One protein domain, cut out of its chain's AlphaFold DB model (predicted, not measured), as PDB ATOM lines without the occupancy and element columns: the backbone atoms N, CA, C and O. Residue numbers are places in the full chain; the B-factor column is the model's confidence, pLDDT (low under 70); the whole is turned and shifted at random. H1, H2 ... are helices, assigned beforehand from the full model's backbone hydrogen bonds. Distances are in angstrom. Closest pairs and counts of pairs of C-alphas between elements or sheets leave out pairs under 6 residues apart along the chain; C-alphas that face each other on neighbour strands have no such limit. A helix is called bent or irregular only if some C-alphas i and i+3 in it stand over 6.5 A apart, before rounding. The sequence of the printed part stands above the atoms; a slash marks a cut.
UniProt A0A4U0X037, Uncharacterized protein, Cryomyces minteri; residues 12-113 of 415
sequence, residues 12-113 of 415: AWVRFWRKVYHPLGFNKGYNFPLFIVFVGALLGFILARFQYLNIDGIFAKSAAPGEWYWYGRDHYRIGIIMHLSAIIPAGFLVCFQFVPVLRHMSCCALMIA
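This is residues 12 to 113 of the 415 residues of an uncharacterized protein of Cryomyces minteri (UniProt A0A4U0X037). Look first for two long helices, H2 and H5, which run opposite ways and pack on each other slantwise over part of their lengths, with the short helices H3 and H4 in the turn between them at one end. H1 lies at the far end of the long axis, beyond the start of H2 and touching no helix, while a long loop after H5 folds back and brings H6 onto H5. The 102 printed residues have six named helices, H1 to H6 in chain order, and no named strand; the class is all helix. The whole is loose, with a radius of gyration of the C-alphas of 18.3 A, and elongated, spanning 59 by 30 by 19 A.

Find C-alpha 31 at (182.706, 54.862, 107.361); from there H2, residues 31 to 53, runs 32.6 A to C-alpha 53 at (202.014, 29.553, 114.455). It has a kink of 27 degrees near residue 47 and is irregular, with C-alphas 48 and 51 7.0 A apart. Before it comes H1, residues 12 to 21, 14.7 A long. After it come H3, residues 55 to 62, 9.8 A, and H4, residues 67 to 71, 6.1 A. H5, residues 74 to 94, runs 31.0 A. H6, residues 106 to 113, runs 11.5 A and ends at C-alpha 113 at (204.607, 40.075, 129.897).

Begin at the hub, H5, which touches H2, H4 and H6. H2 and H5 run opposite ways at a steep tilt of 35.1 degrees, only just past shallow; their closest C-alphas, of Ile 46 and Ile 88, are 5.8 A apart. With residues 76 to 83 alone H5 touches H6, opposite ways at a steep tilt of 50 degrees; the closest C-alphas, of His 83 and Cys 108, are 5.4 A apart. H4 and H5 touch only at the corner, the C-alphas of Tyr 71 and Arg 77 closest at 4.9 A. H2 and H3 also touch only at the corner, the C-alphas of Tyr 52 and Phe 59 closest at 4.8 A. H1 is close to H2 but not clearly touching, Tyr 21 and Phe 32 having the closest C-alphas, 6.2 A apart. H2 and H6 are apart. In H1 and H4 every O i to N i+4 pair is within hydrogen-bond range; the counts are 15 of 19 in H2, 15 of 17 in H5, 2 of 4 in H6 and 1 of 4 in H3, where 2 of 5 O i to N i+3 pairs are within range.

The two C-alphas farthest apart, of Ala 12 and Asp 74, are 60.1 A apart. The printed part has no cut. The link from H5 to H6, 11 residues, is long. Mean pLDDT of the printed part is 71.1; look for values under 70 at residues 12 to 15, 17 to 36, 38 to 39 and 94 to 111.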
ATOM      1  N   ALA A  12     182.468  63.093  90.467       68.94
ATOM      2  CA  ALA A  12     182.547  61.744  89.880       68.94
ATOM      3  C   ALA A  12     183.221  60.732  90.834       68.94
ATOM      4  O   ALA A  12     182.757  59.602  90.972       68.94
ATOM      5  N   TRP A  13     184.206  61.211  91.597       63.53
ATOM      6  CA  TRP A  13     184.833  60.530  92.730       63.53
ATOM      7  C   TRP A  13     183.830  60.018  93.780       63.53
ATOM      8  O   TRP A  13     183.816  58.838  94.112       63.53
ATOM      9  N   VAL A  14     182.919  60.869  94.261       62.81
ATOM     10  CA  VAL A  14     181.898  60.507  95.264       62.81
ATOM     11  C   VAL A  14     180.907  59.477  94.709       62.81
ATOM     12  O   VAL A  14     180.463  58.597  95.447       62.81
ATOM     13  N   ARG A  15     180.576  59.549  93.413       68.12
ATOM     14  CA  ARG A  15     179.707  58.568  92.734       68.12
ATOM     15  C   ARG A  15     180.391  57.213  92.547       68.12
ATOM     16  O   ARG A  15     179.739  56.192  92.742       68.12
ATOM     17  N   PHE A  16     181.679  57.208  92.209       72.62
ATOM     18  CA  PHE A  16     182.490  55.993  92.118       72.62
ATOM     19  C   PHE A  16     182.598  55.302  93.479       72.62
ATOM     20  O   PHE A  16     182.198  54.147  93.607       72.62
ATOM     21  N   TRP A  17     183.008  56.029  94.522       61.06
ATOM     22  CA  TRP A  17     183.097  55.470  95.872       61.06
ATOM     23  C   TRP A  17     181.748  54.946  96.369       61.06
ATOM     24  O   TRP A  17     181.701  53.879  96.974       61.06
ATOM     25  N   ARG A  18     180.634  55.615  96.030       61.84
ATOM     26  CA  ARG A  18     179.279  55.134  96.347       61.84
ATOM     27  C   ARG A  18     178.963  53.771  95.734       61.84
ATOM     28  O   ARG A  18     178.246  53.010  96.361       61.84
ATOM     29  N   LYS A  19     179.517  53.410  94.574       65.12
ATOM     30  CA  LYS A  19     179.363  52.050  94.025       65.12
ATOM     31  C   LYS A  19     180.181  50.999  94.779       65.12
ATOM     32  O   LYS A  19     179.794  49.840  94.773       65.12
ATOM     33  N   VAL A  20     181.270  51.396  95.434       62.88
ATOM     34  CA  VAL A  20     182.177  50.486  96.151       62.88
ATOM     35  C   VAL A  20     181.685  50.195  97.574       62.88
ATOM     36  O   VAL A  20     181.688  49.044  97.994       62.88
ATOM     37  N   TYR A  21     181.224  51.206  98.323       56.00
ATOM     38  CA  TYR A  21     180.877  51.024  99.743       56.00
ATOM     39  C   TYR A  21     179.416  50.626 100.018       56.00
ATOM     40  O   TYR A  21     179.120  50.076 101.078       56.00
ATOM     41  N   HIS A  22     178.489  50.890  99.093       52.09
ATOM     42  CA  HIS A  22     177.056  50.608  99.274       52.09
ATOM     43  C   HIS A  22     176.702  49.103  99.215       52.09
ATOM     44  O   HIS A  22     175.861  48.682 100.008       52.09
ATOM     45  N   PRO A  23     177.361  48.260  98.383       59.75
ATOM     46  CA  PRO A  23     177.205  46.798  98.438       59.75
ATOM     47  C   PRO A  23     177.699  46.183  99.754       59.75
ATOM     48  O   PRO A  23     177.213  45.140 100.173       59.75
ATOM     49  N   LEU A  24     178.639  46.854 100.423       52.75
ATOM     50  CA  LEU A  24     179.174  46.466 101.730       52.75
ATOM     51  C   LEU A  24     178.319  46.988 102.902       52.75
ATOM     52  O   LEU A  24     178.698  46.833 104.058       52.75
ATOM     53  N   GLY A  25     177.169  47.614 102.619       53.69
ATOM     54  CA  GLY A  25     176.209  48.069 103.629       53.69
ATOM     55  C   GLY A  25     176.526  49.424 104.277       53.69
ATOM     56  O   GLY A  25     175.858  49.816 105.235       53.69
ATOM     57  N   PHE A  26     177.512  50.178 103.777       52.66
ATOM     58  CA  PHE A  26     177.827  51.500 104.325       52.66
ATOM     59  C   PHE A  26     176.901  52.582 103.753       52.66
ATOM     60  O   PHE A  26     176.998  52.962 102.591       52.66
ATOM     61  N   ASN A  27     176.053  53.168 104.601       55.53
ATOM     62  CA  ASN A  27     175.179  54.286 104.208       55.53
ATOM     63  C   ASN A  27     175.908  55.643 104.120       55.53
ATOM     64  O   ASN A  27     175.382  56.597 103.551       55.53
ATOM     65  N   LYS A  28     177.110  55.760 104.701       57.88
ATOM     66  CA  LYS A  28     177.885  57.010 104.753       57.88
ATOM     67  C   LYS A  28     179.325  56.767 104.302       57.88
ATOM     68  O   LYS A  28     179.997  55.888 104.834       57.88
ATOM     69  N   GLY A  29     179.806  57.581 103.360       55.12
ATOM     70  CA  GLY A  29     181.104  57.383 102.704       55.12
ATOM     71  C   GLY A  29     182.323  57.476 103.626       55.12
ATOM     72  O   GLY A  29     183.325  56.838 103.339       55.12
ATOM     73  N   TYR A  30     182.245  58.194 104.752       60.53
ATOM     74  CA  TYR A  30     183.355  58.285 105.712       60.53
ATOM     75  C   TYR A  30     183.587  56.990 106.508       60.53
ATOM     76  O   TYR A  30     184.697  56.746 106.969       60.53
ATOM     77  N   ASN A  31     182.571  56.131 106.641       61.09
ATOM     78  CA  ASN A  31     182.706  54.862 107.361       61.09
ATOM     79  C   ASN A  31     183.568  53.848 106.597       61.09
ATOM     80  O   ASN A  31     184.146  52.957 107.209       61.09
ATOM     81  N   PHE A  32     183.664  53.981 105.275       55.69
ATOM     82  CA  PHE A  32     184.349  53.012 104.430       55.69
ATOM     83  C   PHE A  32     185.889  53.114 104.491       55.69
ATOM     84  O   PHE A  32     186.530  52.091 104.728       55.69
ATOM     85  N   PRO A  33     186.514  54.306 104.385       63.75
ATOM     86  CA  PRO A  33     187.943  54.458 104.656       63.75
ATOM     87  C   PRO A  33     188.312  54.036 106.081       63.75
ATOM     88  O   PRO A  33     189.294  53.328 106.265       63.75
ATOM     89  N   LEU A  34     187.492  54.396 107.078       63.53
ATOM     90  CA  LEU A  34     187.676  53.945 108.463       63.53
ATOM     91  C   LEU A  34     187.647  52.412 108.559       63.53
ATOM     92  O   LEU A  34     188.498  51.822 109.215       63.53
ATOM     93  N   PHE A  35     186.717  51.753 107.868       65.00
ATOM     94  CA  PHE A  35     186.639  50.294 107.838       65.00
ATOM     95  C   PHE A  35     187.885  49.651 107.216       65.00
ATOM     96  O   PHE A  35     188.446  48.731 107.804       65.00
ATOM     97  N   ILE A  36     188.368  50.150 106.074       69.88
ATOM     98  CA  ILE A  36     189.600  49.633 105.460       69.88
ATOM     99  C   ILE A  36     190.803  49.850 106.381       69.88
ATOM    100  O   ILE A  36     191.598  48.933 106.576       69.88
ATOM    101  N   VAL A  37     190.932  51.038 106.969       72.62
ATOM    102  CA  VAL A  37     192.076  51.365 107.827       72.62
ATOM    103  C   VAL A  37     192.071  50.523 109.097       72.62
ATOM    104  O   VAL A  37     193.113  50.003 109.464       72.62
ATOM    105  N   PHE A  38     190.930  50.339 109.761       67.00
ATOM    106  CA  PHE A  38     190.898  49.625 111.038       67.00
ATOM    107  C   PHE A  38     190.704  48.114 110.878       67.00
ATOM    108  O   PHE A  38     191.468  47.335 111.441       67.00
ATOM    109  N   VAL A  39     189.718  47.676 110.091       68.88
ATOM    110  CA  VAL A  39     189.423  46.244 109.900       68.88
ATOM    111  C   VAL A  39     190.355  45.630 108.860       68.88
ATOM    112  O   VAL A  39     190.859  44.529 109.071       68.88
ATOM    113  N   GLY A  40     190.640  46.345 107.770       73.56
ATOM    114  CA  GLY A  40     191.572  45.881 106.741       73.56
ATOM    115  C   GLY A  40     193.015  45.799 107.244       73.56
ATOM    116  O   GLY A  40     193.674  44.788 107.003       73.56
ATOM    117  N   ALA A  41     193.501  46.791 108.003       77.38
ATOM    118  CA  ALA A  41     194.840  46.701 108.595       77.38
ATOM    119  C   ALA A  41     194.933  45.592 109.650       77.38
ATOM    120  O   ALA A  41     195.949  44.899 109.704       77.38
ATOM    121  N   LEU A  42     193.879  45.380 110.448       74.94
ATOM    122  CA  LEU A  42     193.818  44.262 111.387       74.94
ATOM    123  C   LEU A  42     193.885  42.923 110.641       74.94
ATOM    124  O   LEU A  42     194.756  42.110 110.945       74.94
ATOM    125  N   LEU A  43     193.042  42.718 109.620       79.81
ATOM    126  CA  LEU A  43     193.033  41.501 108.802       79.81
ATOM    127  C   LEU A  43     194.392  41.250 108.136       79.81
ATOM    128  O   LEU A  43     194.931  40.147 108.221       79.81
ATOM    129  N   GLY A  44     194.974  42.281 107.520       81.38
ATOM    130  CA  GLY A  44     196.296  42.203 106.903       81.38
ATOM    131  C   GLY A  44     197.387  41.847 107.915       81.38
ATOM    132  O   GLY A  44     198.227  40.990 107.643       81.38
ATOM    133  N   PHE A  45     197.342  42.438 109.112       81.44
ATOM    134  CA  PHE A  45     198.264  42.111 110.197       81.44
ATOM    135  C   PHE A  45     198.143  40.644 110.629       81.44
ATOM    136  O   PHE A  45     199.158  39.966 110.773       81.44
ATOM    137  N   ILE A  46     196.924  40.132 110.798       82.50
ATOM    138  CA  ILE A  46     196.691  38.741 111.211       82.50
ATOM    139  C   ILE A  46     197.206  37.764 110.155       82.50
ATOM    140  O   ILE A  46     197.929  36.830 110.496       82.50
ATOM    141  N   LEU A  47     196.893  38.000 108.877       82.69
ATOM    142  CA  LEU A  47     197.360  37.154 107.776       82.69
ATOM    143  C   LEU A  47     198.890  37.161 107.673       82.69
ATOM    144  O   LEU A  47     199.504  36.101 107.563       82.69
ATOM    145  N   ALA A  48     199.525  38.328 107.813       83.56
ATOM    146  CA  ALA A  48     200.983  38.443 107.806       83.56
ATOM    147  C   ALA A  48     201.655  37.699 108.978       83.56
ATOM    148  O   ALA A  48     202.804  37.260 108.867       83.56
ATOM    149  N   ARG A  49     200.953  37.554 110.108       83.62
ATOM    150  CA  ARG A  49     201.447  36.879 111.317       83.62
ATOM    151  C   ARG A  49     200.992  35.426 111.441       83.62
ATOM    152  O   ARG A  49     201.493  34.739 112.322       83.62
ATOM    153  N   PHE A  50     200.139  34.923 110.548       84.06
ATOM    154  CA  PHE A  50     199.657  33.538 110.579       84.06
ATOM    155  C   PHE A  50     200.808  32.518 110.545       84.06
ATOM    156  O   PHE A  50     200.804  31.532 111.280       84.06
ATOM    157  N   GLN A  51     201.862  32.815 109.778       83.81
ATOM    158  CA  GLN A  51     203.090  32.011 109.701       83.81
ATOM    159  C   GLN A  51     203.805  31.807 111.054       83.81
ATOM    160  O   GLN A  51     204.574  30.861 111.205       83.81
ATOM    161  N   TYR A  52     203.548  32.657 112.056       83.00
ATOM    162  CA  TYR A  52     204.165  32.548 113.382       83.00
ATOM    163  C   TYR A  52     203.566  31.449 114.256       83.00
ATOM    164  O   TYR A  52     204.147  31.135 115.286       83.00
ATOM    165  N   LEU A  53     202.479  30.795 113.827       81.44
ATOM    166  CA  LEU A  53     202.014  29.553 114.455       81.44
ATOM    167  C   LEU A  53     203.064  28.431 114.372       81.44
ATOM    168  O   LEU A  53     203.077  27.543 115.221       81.44
ATOM    169  N   ASN A  54     203.980  28.485 113.398       85.69
ATOM    170  CA  ASN A  54     205.168  27.638 113.388       85.69
ATOM    171  C   ASN A  54     206.243  28.219 114.325       85.69
ATOM    172  O   ASN A  54     207.114  28.987 113.895       85.69
ATOM    173  N   ILE A  55     206.151  27.843 115.604       82.25
ATOM    174  CA  ILE A  55     206.972  28.382 116.697       82.25
ATOM    175  C   ILE A  55     208.460  28.074 116.506       82.25
ATOM    176  O   ILE A  55     209.281  28.990 116.480       82.25
ATOM    177  N   ASP A  56     208.806  26.800 116.326       81.19
ATOM    178  CA  ASP A  56     210.207  26.359 116.289       81.19
ATOM    179  C   ASP A  56     210.903  26.696 114.959       81.19
ATOM    180  O   ASP A  56     212.128  26.779 114.893       81.19
ATOM    181  N   GLY A  57     210.132  26.903 113.887       85.19
ATOM    182  CA  GLY A  57     210.658  27.203 112.558       85.19
ATOM    183  C   GLY A  57     210.717  28.696 112.241       85.19
ATOM    184  O   GLY A  57     211.795  29.271 112.097       85.19
ATOM    185  N   ILE A  58     209.549  29.312 112.037       83.94
ATOM    186  CA  ILE A  58     209.438  30.664 111.463       83.94
ATOM    187  C   ILE A  58     209.502  31.723 112.560       83.94
ATOM    188  O   ILE A  58     210.202  32.725 112.401       83.94
ATOM    189  N   PHE A  59     208.804  31.503 113.676       82.44
ATOM    190  CA  PHE A  59     208.790  32.451 114.786       82.44
ATOM    191  C   PHE A  59     210.165  32.554 115.452       82.44
ATOM    192  O   PHE A  59     210.657  33.666 115.606       82.44
ATOM    193  N   ALA A  60     210.837  31.432 115.731       82.69
ATOM    194  CA  ALA A  60     212.197  31.419 116.279       82.69
ATOM    195  C   ALA A  60     213.192  32.272 115.469       82.69
ATOM    196  O   ALA A  60     214.039  32.953 116.039       82.69
ATOM    197  N   LYS A  61     213.061  32.277 114.136       83.31
ATOM    198  CA  LYS A  61     213.928  33.044 113.225       83.31
ATOM    199  C   LYS A  61     213.503  34.501 113.040       83.31
ATOM    200  O   LYS A  61     214.329  35.325 112.666       83.31
ATOM    201  N   SER A  62     212.221  34.805 113.241       82.31
ATOM    202  CA  SER A  62     211.625  36.118 112.937       82.31
ATOM    203  C   SER A  62     211.257  36.930 114.180       82.31
ATOM    204  O   SER A  62     210.738  38.040 114.050       82.31
ATOM    205  N   ALA A  63     211.453  36.372 115.376       81.69
ATOM    206  CA  ALA A  63     211.256  37.070 116.636       81.69
ATOM    207  C   ALA A  63     212.228  38.254 116.752       81.69
ATOM    208  O   ALA A  63     213.281  38.278 116.109       81.69
ATOM    209  N   ALA A  64     211.875  39.250 117.571       79.19
ATOM    210  CA  ALA A  64     212.810  40.334 117.847       79.19
ATOM    211  C   ALA A  64     214.091  39.755 118.484       79.19
ATOM    212  O   ALA A  64     214.007  38.740 119.191       79.19
ATOM    213  N   PRO A  65     215.272  40.346 118.218       81.38
ATOM    214  CA  PRO A  65     216.524  39.791 118.714       81.38
ATOM    215  C   PRO A  65     216.460  39.654 120.240       81.38
ATOM    216  O   PRO A  65     216.072  40.597 120.916       81.38
ATOM    217  N   GLY A  66     216.774  38.473 120.773       79.19
ATOM    218  CA  GLY A  66     216.705  38.166 122.212       79.19
ATOM    219  C   GLY A  66     215.406  37.554 122.709       79.19
ATOM    220  O   GLY A  66     215.435  36.729 123.611       79.19
ATOM    221  N   GLU A  67     214.272  37.794 122.060       83.62
ATOM    222  CA  GLU A  67     212.996  37.235 122.531       83.62
ATOM    223  C   GLU A  67     212.997  35.694 122.528       83.62
ATOM    224  O   GLU A  67     212.489  35.055 123.452       83.62
ATOM    225  N   TRP A  68     213.630  35.070 121.524       86.31
ATOM    226  CA  TRP A  68     213.732  33.608 121.441       86.31
ATOM    227  C   TRP A  68     214.569  32.989 122.573       86.31
ATOM    228  O   TRP A  68     214.296  31.857 122.972       86.31
ATOM    229  N   TYR A  69     215.519  33.734 123.153       85.00
ATOM    230  CA  TYR A  69     216.297  33.292 124.318       85.00
ATOM    231  C   TYR A  69     215.374  32.915 125.485       85.00
ATOM    232  O   TYR A  69     215.560  31.889 126.144       85.00
ATOM    233  N   TRP A  70     214.335  33.719 125.722       84.31
ATOM    234  CA  TRP A  70     213.353  33.474 126.775       84.31
ATOM    235  C   TRP A  70     212.219  32.559 126.310       84.31
ATOM    236  O   TRP A  70     211.860  31.624 127.024       84.31
ATOM    237  N   TYR A  71     211.675  32.778 125.111       82.31
ATOM    238  CA  TYR A  71     210.516  32.028 124.607       82.31
ATOM    239  C   TYR A  71     210.817  30.583 124.218       82.31
ATOM    240  O   TYR A  71     209.901  29.766 124.193       82.31
ATOM    241  N   GLY A  72     212.080  30.241 123.965       79.75
ATOM    242  CA  GLY A  72     212.495  28.856 123.754       79.75
ATOM    243  C   GLY A  72     212.447  27.991 125.021       79.75
ATOM    244  O   GLY A  72     212.542  26.768 124.914       79.75
ATOM    245  N   ARG A  73     212.293  28.585 126.215       82.31
ATOM    246  CA  ARG A  73     212.403  27.890 127.508       82.31
ATOM    247  C   ARG A  73     211.053  27.653 128.192       82.31
ATOM    248  O   ARG A  73     210.179  28.521 128.195       82.31
ATOM    249  N   ASP A  74     210.933  26.483 128.822       81.00
ATOM    250  CA  ASP A  74     209.908  26.061 129.790       81.00
ATOM    251  C   ASP A  74     208.506  26.685 129.602       81.00
ATOM    252  O   ASP A  74     207.821  26.465 128.602       81.00
ATOM    253  N   HIS A  75     208.053  27.457 130.592       80.94
ATOM    254  CA  HIS A  75     206.704  28.006 130.695       80.94
ATOM    255  C   HIS A  75     206.456  29.192 129.750       80.94
ATOM    256  O   HIS A  75     205.310  29.426 129.362       80.94
ATOM    257  N   TYR A  76     207.502  29.911 129.330       81.12
ATOM    258  CA  TYR A  76     207.373  30.995 128.352       81.12
ATOM    259  C   TYR A  76     207.041  30.461 126.958       81.12
ATOM    260  O   TYR A  76     206.259  31.085 126.239       81.12
ATOM    261  N   ARG A  77     207.550  29.269 126.615       83.06
ATOM    262  CA  ARG A  77     207.193  28.572 125.374       83.06
ATOM    263  C   ARG A  77     205.706  28.234 125.321       83.06
ATOM    264  O   ARG A  77     205.042  28.485 124.318       83.06
ATOM    265  N   ILE A  78     205.164  27.723 126.426       84.25
ATOM    266  CA  ILE A  78     203.725  27.455 126.556       84.25
ATOM    267  C   ILE A  78     202.944  28.764 126.423       84.25
ATOM    268  O   ILE A  78     201.975  28.823 125.669       84.25
ATOM    269  N   GLY A  79     203.407  29.821 127.095       81.75
ATOM    270  CA  GLY A  79     202.824  31.155 126.998       81.75
ATOM    271  C   GLY A  79     202.705  31.630 125.551       81.75
ATOM    272  O   GLY A  79     201.603  31.962 125.115       81.75
ATOM    273  N   ILE A  80     203.801  31.627 124.780       82.50
ATOM    274  CA  ILE A  80     203.795  32.158 123.407       82.50
ATOM    275  C   ILE A  80     202.961  31.310 122.444       82.50
ATOM    276  O   ILE A  80     202.242  31.871 121.616       82.50
ATOM    277  N   ILE A  81     202.964  29.980 122.602       84.25
ATOM    278  CA  ILE A  81     202.071  29.077 121.859       84.25
ATOM    279  C   ILE A  81     200.616  29.458 122.128       84.25
ATOM    280  O   ILE A  81     199.830  29.649 121.198       84.25
ATOM    281  N   MET A  82     200.258  29.592 123.403       80.06
ATOM    282  CA  MET A  82     198.905  29.923 123.831       80.06
ATOM    283  C   MET A  82     198.495  31.321 123.355       80.06
ATOM    284  O   MET A  82     197.379  31.509 122.889       80.06
ATOM    285  N   HIS A  83     199.407  32.294 123.399       82.31
ATOM    286  CA  HIS A  83     199.162  33.655 122.928       82.31
ATOM    287  C   HIS A  83     198.924  33.713 121.413       82.31
ATOM    288  O   HIS A  83     197.956  34.328 120.969       82.31
ATOM    289  N   LEU A  84     199.768  33.058 120.610       83.38
ATOM    290  CA  LEU A  84     199.646  33.074 119.149       83.38
ATOM    291  C   LEU A  84     198.431  32.269 118.669       83.38
ATOM    292  O   LEU A  84     197.663  32.765 117.843       83.38
ATOM    293  N   SER A  85     198.206  31.077 119.232       80.75
ATOM    294  CA  SER A  85     197.005  30.269 118.955       80.75
ATOM    295  C   SER A  85     195.709  30.951 119.395       80.75
ATOM    296  O   SER A  85     194.655  30.676 118.829       80.75
ATOM    297  N   ALA A  86     195.777  31.870 120.359       74.25
ATOM    298  CA  ALA A  86     194.650  32.682 120.784       74.25
ATOM    299  C   ALA A  86     194.366  33.848 119.838       74.25
ATOM    300  O   ALA A  86     193.247  34.012 119.352       74.25
ATOM    301  N   ILE A  87     195.379  34.683 119.609       76.25
ATOM    302  CA  ILE A  87     195.204  36.005 119.008       76.25
ATOM    303  C   ILE A  87     194.997  35.928 117.492       76.25
ATOM    304  O   ILE A  87     194.220  36.709 116.947       76.25
ATOM    305  N   ILE A  88     195.650  34.977 116.807       81.06
ATOM    306  CA  ILE A  88     195.604  34.864 115.343       81.06
ATOM    307  C   ILE A  88     194.214  34.402 114.872       81.06
ATOM    308  O   ILE A  88     193.603  35.117 114.073       81.06
ATOM    309  N   PRO A  89     193.642  33.287 115.376       74.69
ATOM    310  CA  PRO A  89     192.287  32.888 115.005       74.69
ATOM    311  C   PRO A  89     191.242  33.896 115.479       74.69
ATOM    312  O   PRO A  89     190.315  34.196 114.732       74.69
ATOM    313  N   ALA A  90     191.397  34.454 116.687       71.62
ATOM    314  CA  ALA A  90     190.465  35.450 117.208       71.62
ATOM    315  C   ALA A  90     190.414  36.683 116.306       71.62
ATOM    316  O   ALA A  90     189.334  37.084 115.885       71.62
ATOM    317  N   GLY A  91     191.571  37.244 115.954       72.19
ATOM    318  CA  GLY A  91     191.642  38.379 115.049       72.19
ATOM    319  C   GLY A  91     190.983  38.085 113.700       72.19
ATOM    320  O   GLY A  91     190.239  38.919 113.191       72.19
ATOM    321  N   PHE A  92     191.226  36.903 113.124       77.81
ATOM    322  CA  PHE A  92     190.632  36.528 111.838       77.81
ATOM    323  C   PHE A  92     189.104  36.432 111.935       77.81
ATOM    324  O   PHE A  92     188.385  37.003 111.119       77.81
ATOM    325  N   LEU A  93     188.595  35.767 112.975       71.81
ATOM    326  CA  LEU A  93     187.162  35.589 113.211       71.81
ATOM    327  C   LEU A  93     186.435  36.902 113.500       71.81
ATOM    328  O   LEU A  93     185.244  37.014 113.237       71.81
ATOM    329  N   VAL A  94     187.125  37.915 114.013       69.69
ATOM    330  CA  VAL A  94     186.544  39.241 114.274       69.69
ATOM    331  C   VAL A  94     186.177  39.964 112.998       69.69
ATOM    332  O   VAL A  94     185.158  40.654 112.973       69.69
ATOM    333  N   CYS A  95     186.933  39.738 111.925       67.88
ATOM    334  CA  CYS A  95     186.563  40.201 110.593       67.88
ATOM    335  C   CYS A  95     185.261  39.546 110.092       67.88
ATOM    336  O   CYS A  95     184.603  40.119 109.230       67.88
ATOM    337  N   PHE A  96     184.865  38.400 110.661       62.28
ATOM    338  CA  PHE A  96     183.657  37.640 110.306       62.28
ATOM    339  C   PHE A  96     182.593  37.564 111.423       62.28
ATOM    340  O   PHE A  96     181.559  36.936 111.244       62.28
ATOM    341  N   GLN A  97     182.828  38.277 112.527       51.03
ATOM    342  CA  GLN A  97     181.934  38.579 113.647       51.03
ATOM    343  C   GLN A  97     181.279  37.397 114.407       51.03
ATOM    344  O   GLN A  97     180.376  36.719 113.933       51.03
ATOM    345  N   PHE A  98     181.662  37.315 115.693       49.97
ATOM    346  CA  PHE A  98     181.032  36.628 116.840       49.97
ATOM    347  C   PHE A  98     181.516  35.214 117.205       49.97
ATOM    348  O   PHE A  98     180.774  34.241 117.106       49.97
ATOM    349  N   VAL A  99     182.709  35.119 117.812       48.41
ATOM    350  CA  VAL A  99     183.105  33.932 118.594       48.41
ATOM    351  C   VAL A  99     183.199  34.256 120.093       48.41
ATOM    352  O   VAL A  99     184.184  34.839 120.542       48.41
ATOM    353  N   PRO A 100     182.194  33.859 120.897       47.31
ATOM    354  CA  PRO A 100     182.206  33.977 122.358       47.31
ATOM    355  C   PRO A 100     182.961  32.840 123.089       47.31
ATOM    356  O   PRO A 100     182.858  32.728 124.307       47.31
ATOM    357  N   VAL A 101     183.725  31.991 122.386       48.47
ATOM    358  CA  VAL A 101     184.369  30.778 122.948       48.47
ATOM    359  C   VAL A 101     185.570  31.061 123.874       48.47
ATOM    360  O   VAL A 101     186.010  30.178 124.602       48.47
ATOM    361  N   LEU A 102     186.096  32.286 123.940       52.38
ATOM    362  CA  LEU A 102     187.442  32.536 124.486       52.38
ATOM    363  C   LEU A 102     187.462  33.144 125.898       52.38
ATOM    364  O   LEU A 102     188.261  34.025 126.207       52.38
ATOM    365  N   ARG A 103     186.599  32.649 126.791       48.91
ATOM    366  CA  ARG A 103     186.425  33.161 128.167       48.91
ATOM    367  C   ARG A 103     187.654  32.981 129.090       48.91
ATOM    368  O   ARG A 103     187.654  33.514 130.193       48.91
ATOM    369  N   HIS A 104     188.714  32.289 128.654       47.19
ATOM    370  CA  HIS A 104     189.862  31.915 129.503       47.19
ATOM    371  C   HIS A 104     191.242  32.439 129.044       47.19
ATOM    372  O   HIS A 104     192.250  32.087 129.650       47.19
ATOM    373  N   MET A 105     191.331  33.277 128.002       52.62
ATOM    374  CA  MET A 105     192.614  33.537 127.309       52.62
ATOM    375  C   MET A 105     193.375  34.808 127.711       52.62
ATOM    376  O   MET A 105     194.506  35.009 127.268       52.62
ATOM    377  N   SER A 106     192.836  35.644 128.600       51.56
ATOM    378  CA  SER A 106     193.566  36.832 129.082       51.56
ATOM    379  C   SER A 106     194.807  36.479 129.909       51.56
ATOM    380  O   SER A 106     195.776  37.237 129.929       51.56
ATOM    381  N   CYS A 107     194.831  35.296 130.528       54.09
ATOM    382  CA  CYS A 107     195.986  34.806 131.279       54.09
ATOM    383  C   CYS A 107     197.222  34.576 130.390       54.09
ATOM    384  O   CYS A 107     198.349  34.702 130.862       54.09
ATOM    385  N   CYS A 108     197.034  34.286 129.099       58.50
ATOM    386  CA  CYS A 108     198.113  33.886 128.194       58.50
ATOM    387  C   CYS A 108     199.096  35.033 127.919       58.50
ATOM    388  O   CYS A 108     200.303  34.819 127.881       58.50
ATOM    389  N   ALA A 109     198.589  36.261 127.769       61.34
ATOM    390  CA  ALA A 109     199.427  37.447 127.579       61.34
ATOM    391  C   ALA A 109     200.195  37.820 128.862       61.34
ATOM    392  O   ALA A 109     201.353  38.231 128.797       61.34
ATOM    393  N   LEU A 110     199.582  37.614 130.034       68.62
ATOM    394  CA  LEU A 110     200.198  37.904 131.334       68.62
ATOM    395  C   LEU A 110     201.386  36.984 131.640       68.62
ATOM    396  O   LEU A 110     202.366  37.433 132.228       68.62
ATOM    397  N   MET A 111     201.338  35.723 131.195       67.69
ATOM    398  CA  MET A 111     202.436  34.762 131.385       67.69
ATOM    399  C   MET A 111     203.745  35.198 130.709       67.69
ATOM    400  O   MET A 111     204.826  34.841 131.175       67.69
ATOM    401  N   ILE A 112     203.660  35.975 129.627       71.06
ATOM    402  CA  ILE A 112     204.812  36.378 128.807       71.06
ATOM    403  C   ILE A 112     205.265  37.810 129.125       71.06
ATOM    404  O   ILE A 112     206.429  38.154 128.928       71.06
ATOM    405  N   ALA A 113     204.377  38.644 129.678       71.69
ATOM    406  CA  ALA A 113     204.607  40.075 129.897       71.69
ATOM    407  C   ALA A 113     205.892  40.403 130.681       71.69
ATOM    408  O   ALA A 113     206.499  41.444 130.458       71.69
TER     409      ALA A 113